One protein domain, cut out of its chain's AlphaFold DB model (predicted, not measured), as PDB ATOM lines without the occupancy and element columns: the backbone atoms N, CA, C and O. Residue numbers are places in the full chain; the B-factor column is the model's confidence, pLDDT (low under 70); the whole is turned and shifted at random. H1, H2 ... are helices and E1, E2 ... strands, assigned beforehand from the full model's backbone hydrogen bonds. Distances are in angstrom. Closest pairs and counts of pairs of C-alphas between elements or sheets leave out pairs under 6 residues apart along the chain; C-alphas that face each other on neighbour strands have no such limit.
ATOM      1  N   TYR A   6     178.683  72.942 166.184       94.25
ATOM      2  CA  TYR A   6     178.473  74.271 166.748       94.25
ATOM      3  C   TYR A   6     178.269  75.347 165.684       94.25
ATOM      4  O   TYR A   6     177.405  76.198 165.857       94.25
ATOM      5  N   LEU A   7     178.994  75.299 164.562       95.06
ATOM      6  CA  LEU A   7     178.835  76.285 163.486       95.06
ATOM      7  C   LEU A   7     177.468  76.186 162.818       95.06
ATOM      8  O   LEU A   7     176.861  77.211 162.526       95.06
ATOM      9  N   ILE A   8     176.966  74.964 162.631       94.81
ATOM     10  CA  ILE A   8     175.618  74.732 162.102       94.81
ATOM     11  C   ILE A   8     174.579  75.359 163.037       94.81
ATOM     12  O   ILE A   8     173.673  76.054 162.586       94.81
ATOM     13  N   GLU A   9     174.727  75.152 164.344       96.62
ATOM     14  CA  GLU A   9     173.813  75.717 165.335       96.62
ATOM     15  C   GLU A   9     173.917  77.244 165.451       96.62
ATOM     16  O   GLU A   9     172.894  77.908 165.616       96.62
ATOM     17  N   ILE A  10     175.114  77.818 165.320       97.38
ATOM     18  CA  ILE A  10     175.303  79.274 165.274       97.38
ATOM     19  C   ILE A  10     174.617  79.857 164.032       97.38
ATOM     20  O   ILE A  10     173.816  80.779 164.165       97.38
ATOM     21  N   GLN A  11     174.869  79.291 162.846       97.44
ATOM     22  CA  GLN A  11     174.314  79.792 161.583       97.44
ATOM     23  C   GLN A  11     172.782  79.776 161.571       97.44
ATOM     24  O   GLN A  11     172.175  80.747 161.140       97.44
ATOM     25  N   LYS A  12     172.147  78.717 162.096       97.50
ATOM     26  CA  LYS A  12     170.676  78.615 162.191       97.50
ATOM     27  C   LYS A  12     170.017  79.723 163.017       97.50
ATOM     28  O   LYS A  12     168.802  79.873 162.968       97.50
ATOM     29  N   ARG A  13     170.786  80.413 163.862       97.81
ATOM     30  CA  ARG A  13     170.284  81.466 164.754       97.81
ATOM     31  C   ARG A  13     170.536  82.860 164.201       97.81
ATOM     32  O   ARG A  13     170.003  83.802 164.770       97.81
ATOM     33  N   LEU A  14     171.352  83.001 163.162       98.19
ATOM     34  CA  LEU A  14     171.597  84.283 162.513       98.19
ATOM     35  C   LEU A  14     170.460  84.630 161.541       98.19
ATOM     36  O   LEU A  14     169.743  83.728 161.107       98.19
ATOM     37  N   PRO A  15     170.294  85.916 161.186       97.75
ATOM     38  CA  PRO A  15     169.447  86.310 160.067       97.75
ATOM     39  C   PRO A  15     169.876  85.604 158.773       97.75
ATOM     40  O   PRO A  15     171.067  85.372 158.567       97.75
ATOM     41  N   ASP A  16     168.917  85.313 157.893       96.50
ATOM     42  CA  ASP A  16     169.141  84.516 156.673       96.50
ATOM     43  C   ASP A  16     170.190  85.113 155.722       96.50
ATOM     44  O   ASP A  16     170.807  84.398 154.934       96.50
ATOM     45  N   ASP A  17     170.398  86.426 155.787       96.69
ATOM     46  CA  ASP A  17     171.343  87.161 154.952       96.69
ATOM     47  C   ASP A  17     172.707  87.409 155.616       96.69
ATOM     48  O   ASP A  17     173.567  88.054 155.012       96.69
ATOM     49  N   ILE A  18     172.924  86.882 156.826       97.94
ATOM     50  CA  ILE A  18     174.195  86.946 157.550       97.94
ATOM     51  C   ILE A  18     174.860  85.568 157.573       97.94
ATOM     52  O   ILE A  18     174.275  84.561 157.970       97.94
ATOM     53  N   ILE A  19     176.138  85.531 157.206       97.06
ATOM     54  CA  ILE A  19     176.960  84.322 157.157       97.06
ATOM     55  C   ILE A  19     177.919  84.318 158.350       97.06
ATOM     56  O   ILE A  19     178.620  85.302 158.586       97.06
ATOM     57  N   ILE A  20     178.001  83.200 159.078       96.38
ATOM     58  CA  ILE A  20     179.078  82.975 160.050       96.38
ATOM     59  C   ILE A  20     180.281  82.332 159.361       96.38
ATOM     60  O   ILE A  20     180.191  81.246 158.787       96.38
ATOM     61  N   GLN A  21     181.441  82.973 159.457       94.81
ATOM     62  CA  GLN A  21     182.691  82.450 158.924       94.81
ATOM     63  C   GLN A  21     183.661  82.121 160.058       94.81
ATOM     64  O   GLN A  21     184.139  83.000 160.771       94.81
ATOM     65  N   ASN A  22     183.979  80.834 160.217       94.38
ATOM     66  CA  ASN A  22     184.999  80.407 161.168       94.38
ATOM     67  C   ASN A  22     186.390  80.474 160.540       94.38
ATOM     68  O   ASN A  22     186.685  79.730 159.608       94.38
ATOM     69  N   GLU A  23     187.251  81.318 161.095       92.06
ATOM     70  CA  GLU A  23     188.644  81.460 160.672       92.06
ATOM     71  C   GLU A  23     189.624  80.717 161.587       92.06
ATOM     72  O   GLU A  23     190.837  80.792 161.393       92.06
ATOM     73  N   THR A  24     189.116  80.027 162.607       91.56
ATOM     74  CA  THR A  24     189.936  79.267 163.554       91.56
ATOM     75  C   THR A  24     190.210  77.850 163.048       91.56
ATOM     76  O   THR A  24     189.445  77.270 162.272       91.56
ATOM     77  N   SER A  25     191.317  77.272 163.516       90.00
ATOM     78  CA  SER A  25     191.750  75.909 163.164       90.00
ATOM     79  C   SER A  25     191.414  74.849 164.223       90.00
ATOM     80  O   SER A  25     191.788  73.686 164.071       90.00
ATOM     81  N   PHE A  26     190.714  75.233 165.293       90.31
ATOM     82  CA  PHE A  26     190.416  74.383 166.447       90.31
ATOM     83  C   PHE A  26     188.910  74.239 166.690       90.31
ATOM     84  O   PHE A  26     188.097  75.007 166.179       90.31
ATOM     85  N   GLU A  27     188.542  73.236 167.485       91.81
ATOM     86  CA  GLU A  27     187.166  73.041 167.936       91.81
ATOM     87  C   GLU A  27     186.880  73.883 169.184       91.81
ATOM     88  O   GLU A  27     187.746  74.058 170.050       91.81
ATOM     89  N   PHE A  28     185.665  74.426 169.258       94.06
ATOM     90  CA  PHE A  28     185.223  75.234 170.390       94.06
ATOM     91  C   PHE A  28     184.966  74.353 171.608       94.06
ATOM     92  O   PHE A  28     184.450  73.241 171.480       94.06
ATOM     93  N   THR A  29     185.279  74.867 172.794       95.94
ATOM     94  CA  THR A  29     184.755  74.272 174.028       95.94
ATOM     95  C   THR A  29     183.259  74.555 174.159       95.94
ATOM     96  O   THR A  29     182.714  75.441 173.496       95.94
ATOM     97  N   GLU A  30     182.577  73.821 175.039       96.06
ATOM     98  CA  GLU A  30     181.161  74.073 175.329       96.06
ATOM     99  C   GLU A  30     180.939  75.483 175.896       96.06
ATOM    100  O   GLU A  30     180.022  76.175 175.457       96.06
ATOM    101  N   ASP A  31     181.835  75.959 176.765       97.38
ATOM    102  CA  ASP A  31     181.782  77.321 177.316       97.38
ATOM    103  C   ASP A  31     181.966  78.400 176.239       97.38
ATOM    104  O   ASP A  31     181.252  79.406 176.225       97.38
ATOM    105  N   GLU A  32     182.904  78.192 175.307       97.38
ATOM    106  CA  GLU A  32     183.104  79.092 174.167       97.38
ATOM    107  C   GLU A  32     181.864  79.113 173.275       97.38
ATOM    108  O   GLU A  32     181.418  80.182 172.859       97.38
ATOM    109  N   PHE A  33     181.264  77.950 173.023       97.31
ATOM    110  CA  PHE A  33     180.038  77.846 172.245       97.31
ATOM    111  C   PHE A  33     178.870  78.590 172.907       97.31
ATOM    112  O   PHE A  33     178.224  79.406 172.250       97.31
ATOM    113  N   VAL A  34     178.622  78.380 174.203       97.69
ATOM    114  CA  VAL A  34     177.567  79.090 174.953       97.69
ATOM    115  C   VAL A  34     177.803  80.603 174.951       97.69
ATOM    116  O   VAL A  34     176.870  81.390 174.756       97.69
ATOM    117  N   SER A  35     179.058  81.024 175.107       98.00
ATOM    118  CA  SER A  35     179.438  82.437 175.069       98.00
ATOM    119  C   SER A  35     179.198  83.052 173.687       98.00
ATOM    120  O   SER A  35     178.638  84.145 173.593       98.00
ATOM    121  N   ILE A  36     179.522  82.331 172.606       98.31
ATOM    122  CA  ILE A  36     179.186  82.747 171.238       98.31
ATOM    123  C   ILE A  36     177.672  82.910 171.101       98.31
ATOM    124  O   ILE A  36     177.222  83.972 170.682       98.31
ATOM    125  N   LEU A  37     176.870  81.917 171.501       98.38
ATOM    126  CA  LEU A  37     175.407  81.993 171.396       98.38
ATOM    127  C   LEU A  37     174.818  83.204 172.135       98.38
ATOM    128  O   LEU A  37     173.865  83.817 171.650       98.38
ATOM    129  N   THR A  38     175.396  83.576 173.278       98.31
ATOM    130  CA  THR A  38     174.990  84.766 174.042       98.31
ATOM    131  C   THR A  38     175.191  86.046 173.229       98.31
ATOM    132  O   THR A  38     174.285  86.876 173.139       98.31
ATOM    133  N   TRP A  39     176.341  86.183 172.570       98.31
ATOM    134  CA  TRP A  39     176.628  87.333 171.714       98.31
ATOM    135  C   TRP A  39     175.847  87.320 170.401       98.31
ATOM    136  O   TRP A  39     175.440  88.383 169.946       98.31
ATOM    137  N   ILE A  40     175.549  86.148 169.834       98.38
ATOM    138  CA  ILE A  40     174.638  86.038 168.685       98.38
ATOM    139  C   ILE A  40     173.235  86.525 169.056       98.38
ATOM    140  O   ILE A  40     172.633  87.279 168.299       98.38
ATOM    141  N   LYS A  41     172.726  86.179 170.246       98.44
ATOM    142  CA  LYS A  41     171.445  86.715 170.732       98.44
ATOM    143  C   LYS A  41     171.473  88.245 170.825       98.44
ATOM    144  O   LYS A  41     170.515  88.891 170.414       98.44
ATOM    145  N   ASN A  42     172.559  88.820 171.343       97.75
ATOM    146  CA  ASN A  42     172.726  90.274 171.414       97.75
ATOM    147  C   ASN A  42     172.784  90.922 170.018       97.75
ATOM    148  O   ASN A  42     172.071  91.893 169.771       97.75
ATOM    149  N   PHE A  43     173.563  90.347 169.098       98.25
ATOM    150  CA  PHE A  43     173.639  90.793 167.708       98.25
ATOM    151  C   PHE A  43     172.270  90.752 167.024       98.25
ATOM    152  O   PHE A  43     171.893  91.715 166.367       98.25
ATOM    153  N   ASN A  44     171.494  89.684 167.210       98.31
ATOM    154  CA  ASN A  44     170.175  89.556 166.594       98.31
ATOM    155  C   ASN A  44     169.192  90.630 167.068       98.31
ATOM    156  O   ASN A  44     168.414  91.130 166.261       98.31
ATOM    157  N   GLU A  45     169.222  91.006 168.351       98.12
ATOM    158  CA  GLU A  45     168.391  92.110 168.847       98.12
ATOM    159  C   GLU A  45     168.796  93.446 168.221       98.12
ATOM    160  O   GLU A  45     167.929  94.200 167.781       98.12
ATOM    161  N   HIS A  46     170.103  93.713 168.112       97.75
ATOM    162  CA  HIS A  46     170.610  94.879 167.385       97.75
ATOM    163  C   HIS A  46     170.140  94.863 165.926       97.75
ATOM    164  O   HIS A  46     169.532  95.818 165.446       97.75
ATOM    165  N   TYR A  47     170.356  93.749 165.232       98.06
ATOM    166  CA  TYR A  47     170.014  93.580 163.825       98.06
ATOM    167  C   TYR A  47     168.513  93.711 163.561       98.06
ATOM    168  O   TYR A  47     168.100  94.273 162.554       98.06
ATOM    169  N   ARG A  48     167.665  93.240 164.477       98.19
ATOM    170  CA  ARG A  48     166.209  93.378 164.357       98.19
ATOM    171  C   ARG A  48     165.761  94.842 164.360       98.19
ATOM    172  O   ARG A  48     164.754  95.161 163.736       98.19
ATOM    173  N   ILE A  49     166.472  95.711 165.079       98.19
ATOM    174  CA  ILE A  49     166.120  97.128 165.233       98.19
ATOM    175  C   ILE A  49     166.769  97.974 164.132       98.19
ATOM    176  O   ILE A  49     166.097  98.804 163.524       98.19
ATOM    177  N   PHE A  50     168.056  97.751 163.865       97.94
ATOM    178  CA  PHE A  50     168.866  98.614 163.000       97.94
ATOM    179  C   PHE A  50     169.282  97.953 161.679       97.94
ATOM    180  O   PHE A  50     169.853  98.597 160.802       97.94
ATOM    181  N   GLY A  51     169.044  96.653 161.511       96.69
ATOM    182  CA  GLY A  51     169.536  95.891 160.368       96.69
ATOM    183  C   GLY A  51     171.038  96.089 160.175       96.69
ATOM    184  O   GLY A  51     171.840  95.851 161.077       96.69
ATOM    185  N   LYS A  52     171.408  96.562 158.983       96.19
ATOM    186  CA  LYS A  52     172.793  96.873 158.596       96.19
ATOM    187  C   LYS A  52     173.124  98.367 158.652       96.19
ATOM    188  O   LYS A  52     174.257  98.741 158.351       96.19
ATOM    189  N   SER A  53     172.164  99.237 158.983       96.62
ATOM    190  CA  SER A  53     172.409 100.685 158.967       96.62
ATOM    191  C   SER A  53     173.290 101.137 160.125       96.62
ATOM    192  O   SER A  53     173.991 102.137 159.996       96.62
ATOM    193  N   GLU A  54     173.294 100.390 161.232       96.12
ATOM    194  CA  GLU A  54     174.112 100.695 162.403       96.12
ATOM    195  C   GLU A  54     174.974  99.516 162.839       96.12
ATOM    196  O   GLU A  54     174.635  98.347 162.651       96.12
ATOM    197  N   GLN A  55     176.096  99.844 163.469       94.75
ATOM    198  CA  GLN A  55     177.033  98.885 164.035       94.75
ATOM    199  C   GLN A  55     176.655  98.541 165.482       94.75
ATOM    200  O   GLN A  55     176.280  99.450 166.225       94.75
ATOM    201  N   PRO A  56     176.797  97.275 165.919       95.31
ATOM    202  CA  PRO A  56     176.654  96.919 167.324       95.31
ATOM    203  C   PRO A  56     177.601  97.735 168.204       95.31
ATOM    204  O   PRO A  56     178.737  98.023 167.815       95.31
ATOM    205  N   TYR A  57     177.155  98.052 169.422       93.38
ATOM    206  CA  TYR A  57     177.979  98.766 170.402       93.38
ATOM    207  C   TYR A  57     179.293  98.021 170.690       93.38
ATOM    208  O   TYR A  57     180.371  98.613 170.669       93.38
ATOM    209  N   ILE A  58     179.214  96.701 170.884       94.31
ATOM    210  CA  ILE A  58     180.382  95.827 171.016       94.31
ATOM    211  C   ILE A  58     180.670  95.177 169.664       94.31
ATOM    212  O   ILE A  58     179.982  94.242 169.269       94.31
ATOM    213  N   LYS A  59     181.706  95.651 168.964       94.69
ATOM    214  CA  LYS A  59     182.097  95.128 167.640       94.69
ATOM    215  C   LYS A  59     182.923  93.847 167.701       94.69
ATOM    216  O   LYS A  59     182.866  93.038 166.781       94.69
ATOM    217  N   PHE A  60     183.694  93.674 168.774       95.25
ATOM    218  CA  PHE A  60     184.655  92.578 168.912       95.25
ATOM    219  C   PHE A  60     184.490  91.847 170.251       95.25
ATOM    220  O   PHE A  60     185.359  91.952 171.120       95.25
ATOM    221  N   PRO A  61     183.366  91.146 170.476       96.38
ATOM    222  CA  PRO A  61     183.152  90.454 171.734       96.38
ATOM    223  C   PRO A  61     184.201  89.362 171.954       96.38
ATOM    224  O   PRO A  61     184.343  88.439 171.145       96.38
ATOM    225  N   ILE A  62     184.923  89.455 173.070       96.38
ATOM    226  CA  ILE A  62     185.914  88.455 173.465       96.38
ATOM    227  C   ILE A  62     185.185  87.251 174.057       96.38
ATOM    228  O   ILE A  62     184.471  87.371 175.049       96.38
ATOM    229  N   ILE A  63     185.365  86.089 173.432       96.81
ATOM    230  CA  ILE A  63     184.713  84.841 173.848       96.81
ATOM    231  C   ILE A  63     185.595  84.093 174.840       96.81
ATOM    232  O   ILE A  63     185.135  83.590 175.859       96.81
ATOM    233  N   SER A  64     186.885  84.008 174.532       95.38
ATOM    234  CA  SER A  64     187.883  83.394 175.394       95.38
ATOM    235  C   SER A  64     189.238  84.029 175.138       95.38
ATOM    236  O   SER A  64     189.395  84.910 174.293       95.38
ATOM    237  N   LYS A  65     190.270  83.529 175.818       93.88
ATOM    238  CA  LYS A  65     191.649  83.923 175.531       93.88
ATOM    239  C   LYS A  65     192.040  83.674 174.064       93.88
ATOM    240  O   LYS A  65     192.886  84.386 173.526       93.88
ATOM    241  N   ARG A  66     191.437  82.675 173.414       93.00
ATOM    242  CA  ARG A  66     191.838  82.207 172.080       93.00
ATOM    243  C   ARG A  66     191.063  82.876 170.955       93.00
ATOM    244  O   ARG A  66     191.651  83.090 169.899       93.00
ATOM    245  N   LEU A  67     189.791  83.217 171.164       95.00
ATOM    246  CA  LEU A  67     188.923  83.690 170.089       95.00
ATOM    247  C   LEU A  67     188.002  84.845 170.489       95.00
ATOM    248  O   LEU A  67     187.665  85.034 171.661       95.00
ATOM    249  N   ARG A  68     187.566  85.569 169.462       96.31
ATOM    250  CA  ARG A  68     186.545  86.614 169.506       96.31
ATOM    251  C   ARG A  68     185.541  86.422 168.378       96.31
ATOM    252  O   ARG A  68     185.836  85.747 167.388       96.31
ATOM    253  N   LEU A  69     184.396  87.072 168.517       97.56
ATOM    254  CA  LEU A  69     183.551  87.403 167.377       97.56
ATOM    255  C   LEU A  69     184.014  88.721 166.755       97.56
ATOM    256  O   LEU A  69     184.582  89.578 167.435       97.56
ATOM    257  N   ASP A  70     183.765  88.870 165.464       95.81
ATOM    258  CA  ASP A  70     184.016  90.088 164.708       95.81
ATOM    259  C   ASP A  70     182.739  90.488 163.970       95.81
ATOM    260  O   ASP A  70     182.334  89.856 162.989       95.81
ATOM    261  N   PHE A  71     182.094  91.532 164.482       96.50
ATOM    262  CA  PHE A  71     180.957  92.184 163.847       96.50
ATOM    263  C   PHE A  71     181.390  93.416 163.050       96.50
ATOM    264  O   PHE A  71     180.546  94.072 162.464       96.50
ATOM    265  N   GLY A  72     182.674  93.778 163.004       92.81
ATOM    266  CA  GLY A  72     183.118  95.082 162.503       92.81
ATOM    267  C   GLY A  72     182.761  95.351 161.040       92.81
ATOM    268  O   GLY A  72     182.616  96.511 160.656       92.81
ATOM    269  N   LEU A  73     182.578  94.295 160.242       92.69
ATOM    270  CA  LEU A  73     182.306  94.381 158.806       92.69
ATOM    271  C   LEU A  73     180.980  93.741 158.380       92.69
ATOM    272  O   LEU A  73     180.722  93.646 157.184       92.69
ATOM    273  N   PHE A  74     180.114  93.336 159.316       95.50
ATOM    274  CA  PHE A  74     178.887  92.602 158.973       95.50
ATOM    275  C   PHE A  74     177.932  93.390 158.062       95.50
ATOM    276  O   PHE A  74     177.068  92.799 157.427       95.50
ATOM    277  N   ASN A  75     178.038  94.718 158.024       94.75
ATOM    278  CA  ASN A  75     177.182  95.584 157.220       94.75
ATOM    279  C   ASN A  75     177.794  95.978 155.869       94.75
ATOM    280  O   ASN A  75     177.142  96.683 155.099       94.75
ATOM    281  N   TYR A  76     179.011  95.526 155.572       95.12
ATOM    282  CA  TYR A  76     179.630  95.686 154.265       95.12
ATOM    283  C   TYR A  76     179.551  94.357 153.510       95.12
ATOM    284  O   TYR A  76     179.859  93.311 154.088       95.12
ATOM    285  N   PRO A  77     179.136  94.367 152.233       93.75
ATOM    286  CA  PRO A  77     179.191  93.167 151.420       93.75
ATOM    287  C   PRO A  77     180.649  92.733 151.265       93.75
ATOM    288  O   PRO A  77     181.551  93.548 151.078       93.75
ATOM    289  N   ASN A  78     180.888  91.435 151.367       91.62
ATOM    290  CA  ASN A  78     182.217  90.877 151.241       91.62
ATOM    291  C   ASN A  78     182.693  90.918 149.781       91.62
ATOM    292  O   ASN A  78     181.979  90.504 148.869       91.62
ATOM    293  N   GLU A  79     183.922  91.378 149.567       90.19
ATOM    294  CA  GLU A  79     184.507  91.545 148.229       90.19
ATOM    295  C   GLU A  79     185.337  90.335 147.776       90.19
ATOM    296  O   GLU A  79     185.670  90.206 146.595       90.19
ATOM    297  N   LEU A  80     185.677  89.433 148.701       86.81
ATOM    298  CA  LEU A  80     186.443  88.227 148.392       86.81
ATOM    299  C   LEU A  80     185.595  87.232 147.590       86.81
ATOM    300  O   LEU A  80     184.384  87.160 147.775       86.81
ATOM    301  N   GLU A  81     186.230  86.431 146.724       80.81
ATOM    302  CA  GLU A  81     185.523  85.445 145.885       80.81
ATOM    303  C   GLU A  81     184.653  84.487 146.708       80.81
ATOM    304  O   GLU A  81     183.519  84.185 146.331       80.81
ATOM    305  N   ILE A  82     185.161  84.043 147.862       83.88
ATOM    306  CA  ILE A  82     184.380  83.247 148.805       83.88
ATOM    307  C   ILE A  82     183.326  84.138 149.459       83.88
ATOM    308  O   ILE A  82     183.673  85.141 150.067       83.88
ATOM    309  N   ASN A  83     182.045  83.774 149.357       85.19
ATOM    310  CA  ASN A  83     180.924  84.557 149.895       85.19
ATOM    311  C   ASN A  83     180.837  85.992 149.335       85.19
ATOM    312  O   ASN A  83     180.422  86.902 150.056       85.19
ATOM    313  N   LYS A  84     181.242  86.218 148.077       90.75
ATOM    314  CA  LYS A  84     181.165  87.542 147.445       90.75
ATOM    315  C   LYS A  84     179.742  88.106 147.496       90.75
ATOM    316  O   LYS A  84     178.785  87.414 147.156       90.75
ATOM    317  N   GLY A  85     179.610  89.363 147.911       91.75
ATOM    318  CA  GLY A  85     178.329  90.047 148.108       91.75
ATOM    319  C   GLY A  85     177.593  89.664 149.397       91.75
ATOM    320  O   GLY A  85     176.589  90.292 149.721       91.75
ATOM    321  N   GLY A  86     178.078  88.665 150.140       93.25
ATOM    322  CA  GLY A  86     177.505  88.239 151.413       93.25
ATOM    323  C   GLY A  86     177.921  89.138 152.574       93.25
ATOM    324  O   GLY A  86     178.971  89.775 152.541       93.25
ATOM    325  N   PHE A  87     177.115  89.154 153.626       96.69
ATOM    326  CA  PHE A  87     177.367  89.912 154.848       96.69
ATOM    327  C   PHE A  87     177.859  88.962 155.932       96.69
ATOM    328  O   PHE A  87     177.201  87.963 156.221       96.69
ATOM    329  N   ILE A  88     179.041  89.220 156.490       96.88
ATOM    330  CA  ILE A  88     179.785  88.189 157.222       96.88
ATOM    331  C   ILE A  88     180.091  88.629 158.649       96.88
ATOM    332  O   ILE A  88     180.598  89.725 158.885       96.88
ATOM    333  N   ILE A  89     179.827  87.728 159.590       97.50
ATOM    334  CA  ILE A  89     180.378  87.752 160.944       97.50
ATOM    335  C   ILE A  89     181.508  86.734 160.998       97.50
ATOM    336  O   ILE A  89     181.341  85.597 160.553       97.50
ATOM    337  N   TYR A  90     182.641  87.110 161.585       96.00
ATOM    338  CA  TYR A  90     183.779  86.203 161.706       96.00
ATOM    339  C   TYR A  90     183.933  85.679 163.132       96.00
ATOM    340  O   TYR A  90     183.683  86.378 164.114       96.00
ATOM    341  N   ILE A  91     184.376  84.428 163.241       96.69
ATOM    342  CA  ILE A  91     184.968  83.878 164.458       96.69
ATOM    343  C   ILE A  91     186.470  83.827 164.216       96.69
ATOM    344  O   ILE A  91     186.938  83.049 163.380       96.69
ATOM    345  N   SER A  92     187.221  84.648 164.942       94.31
ATOM    346  CA  SER A  92     188.641  84.869 164.672       94.31
ATOM    347  C   SER A  92     189.485  84.638 165.915       94.31
ATOM    348  O   SER A  92     189.072  84.905 167.044       94.31
ATOM    349  N   GLU A  93     190.720  84.188 165.705       94.50
ATOM    350  CA  GLU A  93     191.692  84.088 166.785       94.50
ATOM    351  C   GLU A  93     192.095  85.484 167.271       94.50
ATOM    352  O   GLU A  93     192.405  86.371 166.470       94.50
ATOM    353  N   ASN A  94     192.178  85.675 168.589       94.19
ATOM    354  CA  ASN A  94     192.686  86.928 169.162       94.19
ATOM    355  C   ASN A  94     194.129  87.219 168.734       94.19
ATOM    356  O   ASN A  94     194.540  88.372 168.682       94.19
ATOM    357  N   GLY A  95     194.882  86.163 168.412       90.88
ATOM    358  CA  GLY A  95     196.253  86.227 167.914       90.88
ATOM    359  C   GLY A  95     196.402  86.735 166.489       90.88
ATOM    360  O   GLY A  95     197.532  87.010 166.091       90.88
ATOM    361  N   LYS A  96     195.318  86.817 165.712       89.19
ATOM    362  CA  LYS A  96     195.382  87.123 164.281       89.19
ATOM    363  C   LYS A  96     195.773  88.586 164.058       89.19
ATOM    364  O   LYS A  96     195.053  89.498 164.460       89.19
ATOM    365  N   LEU A  97     196.921  88.791 163.420       84.56
ATOM    366  CA  LEU A  97     197.483  90.092 163.067       84.56
ATOM    367  C   LEU A  97     197.060  90.505 161.649       84.56
ATOM    368  O   LEU A  97     196.712  89.666 160.819       84.56
ATOM    369  N   LEU A  98     197.158  91.805 161.345       79.75
ATOM    370  CA  LEU A  98     196.802  92.369 160.030       79.75
ATOM    371  C   LEU A  98     197.629  91.793 158.871       79.75
ATOM    372  O   LEU A  98     197.167  91.758 157.738       79.75
ATOM    373  N   ASN A  99     198.840  91.313 159.152       83.25
ATOM    374  CA  ASN A  99     199.703  90.663 158.165       83.25
ATOM    375  C   ASN A  99     199.342  89.184 157.916       83.25
ATOM    376  O   ASN A  99     200.108  88.467 157.278       83.25
ATOM    377  N   GLY A 100     198.226  88.703 158.473       79.69
ATOM    378  CA  GLY A 100     197.756  87.325 158.331       79.69
ATOM    379  C   GLY A 100     198.463  86.307 159.230       79.69
ATOM    380  O   GLY A 100     198.086  85.137 159.224       79.69
ATOM    381  N   THR A 101     199.460  86.715 160.023       86.19
ATOM    382  CA  THR A 101     200.131  85.819 160.979       86.19
ATOM    383  C   THR A 101     199.378  85.752 162.308       86.19
ATOM    384  O   THR A 101     198.658  86.678 162.676       86.19
ATOM    385  N   THR A 102     199.561  84.659 163.054       87.88
ATOM    386  CA  THR A 102     198.878  84.442 164.338       87.88
ATOM    387  C   THR A 102     199.872  84.372 165.493       87.88
ATOM    388  O   THR A 102     200.714  83.471 165.557       87.88
ATOM    389  N   LYS A 103     199.737  85.275 166.467       89.44
ATOM    390  CA  LYS A 103     200.455  85.218 167.746       89.44
ATOM    391  C   LYS A 103     199.814  84.173 168.665       89.44
ATOM    392  O   LYS A 103     198.772  84.418 169.264       89.44
ATOM    393  N   LYS A 104     200.463  83.015 168.817       82.56
ATOM    394  CA  LYS A 104     199.928  81.871 169.588       82.56
ATOM    395  C   LYS A 104     199.899  82.078 171.110       82.56
ATOM    396  O   LYS A 104     199.022  81.547 171.782       82.56
ATOM    397  N   ASN A 105     200.829  82.863 171.655       85.19
ATOM    398  CA  ASN A 105     201.025  83.018 173.103       85.19
ATOM    399  C   ASN A 105     200.570  84.390 173.612       85.19
ATOM    400  O   ASN A 105     201.313  85.073 174.313       85.19
ATOM    401  N   ILE A 106     199.362  84.815 173.240       90.31
ATOM    402  CA  ILE A 106     198.751  85.996 173.860       90.31
ATOM    403  C   ILE A 106     198.546  85.731 175.353       90.31
ATOM    404  O   ILE A 106     198.191  84.627 175.754       90.31
ATOM    405  N   THR A 107     198.773  86.728 176.195       92.06
ATOM    406  CA  THR A 107     198.492  86.701 177.634       92.06
ATOM    407  C   THR A 107     197.150  87.370 177.939       92.06
ATOM    408  O   THR A 107     196.633  88.155 177.148       92.06
ATOM    409  N   VAL A 108     196.567  87.079 179.107       93.31
ATOM    410  CA  VAL A 108     195.318  87.736 179.545       93.31
ATOM    411  C   VAL A 108     195.516  89.249 179.685       93.31
ATOM    412  O   VAL A 108     194.681  90.020 179.228       93.31
ATOM    413  N   LYS A 109     196.659  89.677 180.239       94.25
ATOM    414  CA  LYS A 109     197.017  91.097 180.367       94.25
ATOM    415  C   LYS A 109     197.042  91.806 179.012       94.25
ATOM    416  O   LYS A 109     196.527  92.914 178.901       94.25
ATOM    417  N   GLU A 110     197.630  91.172 177.999       92.00
ATOM    418  CA  GLU A 110     197.642  91.715 176.640       92.00
ATOM    419  C   GLU A 110     196.225  91.857 176.083       92.00
ATOM    420  O   GLU A 110     195.916  92.916 175.558       92.00
ATOM    421  N   LEU A 111     195.341  90.865 176.259       92.25
ATOM    422  CA  LEU A 111     193.944  90.985 175.807       92.25
ATOM    423  C   LEU A 111     193.213  92.145 176.467       92.25
ATOM    424  O   LEU A 111     192.620  92.952 175.761       92.25
ATOM    425  N   ILE A 112     193.287  92.238 177.796       92.94
ATOM    426  CA  ILE A 112     192.636  93.308 178.562       92.94
ATOM    427  C   ILE A 112     193.138  94.672 178.082       92.94
ATOM    428  O   ILE A 112     192.351  95.580 177.845       92.94
ATOM    429  N   THR A 113     194.449  94.798 177.862       92.88
ATOM    430  CA  THR A 113     195.061  96.057 177.417       92.88
ATOM    431  C   THR A 113     194.679  96.400 175.974       92.88
ATOM    432  O   THR A 113     194.337  97.542 175.686       92.88
ATOM    433  N   THR A 114     194.734  95.430 175.055       89.44
ATOM    434  CA  THR A 114     194.443  95.638 173.627       89.44
ATOM    435  C   THR A 114     192.970  95.937 173.376       89.44
ATOM    436  O   THR A 114     192.662  96.800 172.561       89.44
ATOM    437  N   TRP A 115     192.071  95.230 174.062       87.81
ATOM    438  CA  TRP A 115     190.628  95.310 173.829       87.81
ATOM    439  C   TRP A 115     189.888  96.185 174.844       87.81
ATOM    440  O   TRP A 115     188.674  96.316 174.728       87.81
ATOM    441  N   GLN A 116     190.606  96.800 175.793       89.38
ATOM    442  CA  GLN A 116     190.057  97.692 176.824       89.38
ATOM    443  C   GLN A 116     188.895  97.050 177.599       89.38
ATOM    444  O   GLN A 116     187.822  97.638 177.730       89.38
TER     445      GLN A 116
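Overview. This is residues 6 to 116 of the 117 residues of an uncharacterized protein of Flavobacterium nackdongense (UniProt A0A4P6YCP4). A small three-stranded sheet has the short helix H1 packed on its edge strand E1, and the long helix H2 runs side by side with H1; H3 lies off the sheet, apart from both. The printed part has 111 residues, with named elements in the order H1 E1 H2 E2 E3 H3, mixed in class, under half of the residues in them. The sheet E1 E3 E2 is mixed; the whole is compact, radius of gyration of the C-alphas 13.8 A, spanning 36 by 29 by 27 A.

Arrangement. Inner strand E3, residues 87 to 93, is parallel to E1, residues 18 to 22, with N 19 and O 87 within hydrogen-bond range at 2.8 A. E3 forms an antiparallel hairpin with E2, residues 67 to 70; N 70 and O 90 are 2.8 A apart. H1, residues 6 to 11, is on the sheet; its closest C-alphas to E1 are Gln 11 and Ile 20, 5.9 A. H2, residues 30 to 50, touches H1 with residues 33 to 40 alone, closest C-alphas Ile 10 and Leu 37, 6.7 A, at a shallow tilt of 3 degrees, the same way. H2 only grazes the sheet. H3, residues 108 to 115, is apart from E2. In H1, H2 and H3 every O i to N i+4 pair is within hydrogen-bond range.

Along the chain. H2 is 30.1 A long and E3 19.5 A. H1 begins at C-alpha 6 (178.473, 74.271, 166.748); H3 ends at C-alpha 115 (190.628, 95.310, 173.829).

Size, cuts and confidence. The printed part has no cut. The links H2 to E2, E2 to E3 and E3 to H3 are long. No printed residue is under 70 in pLDDT.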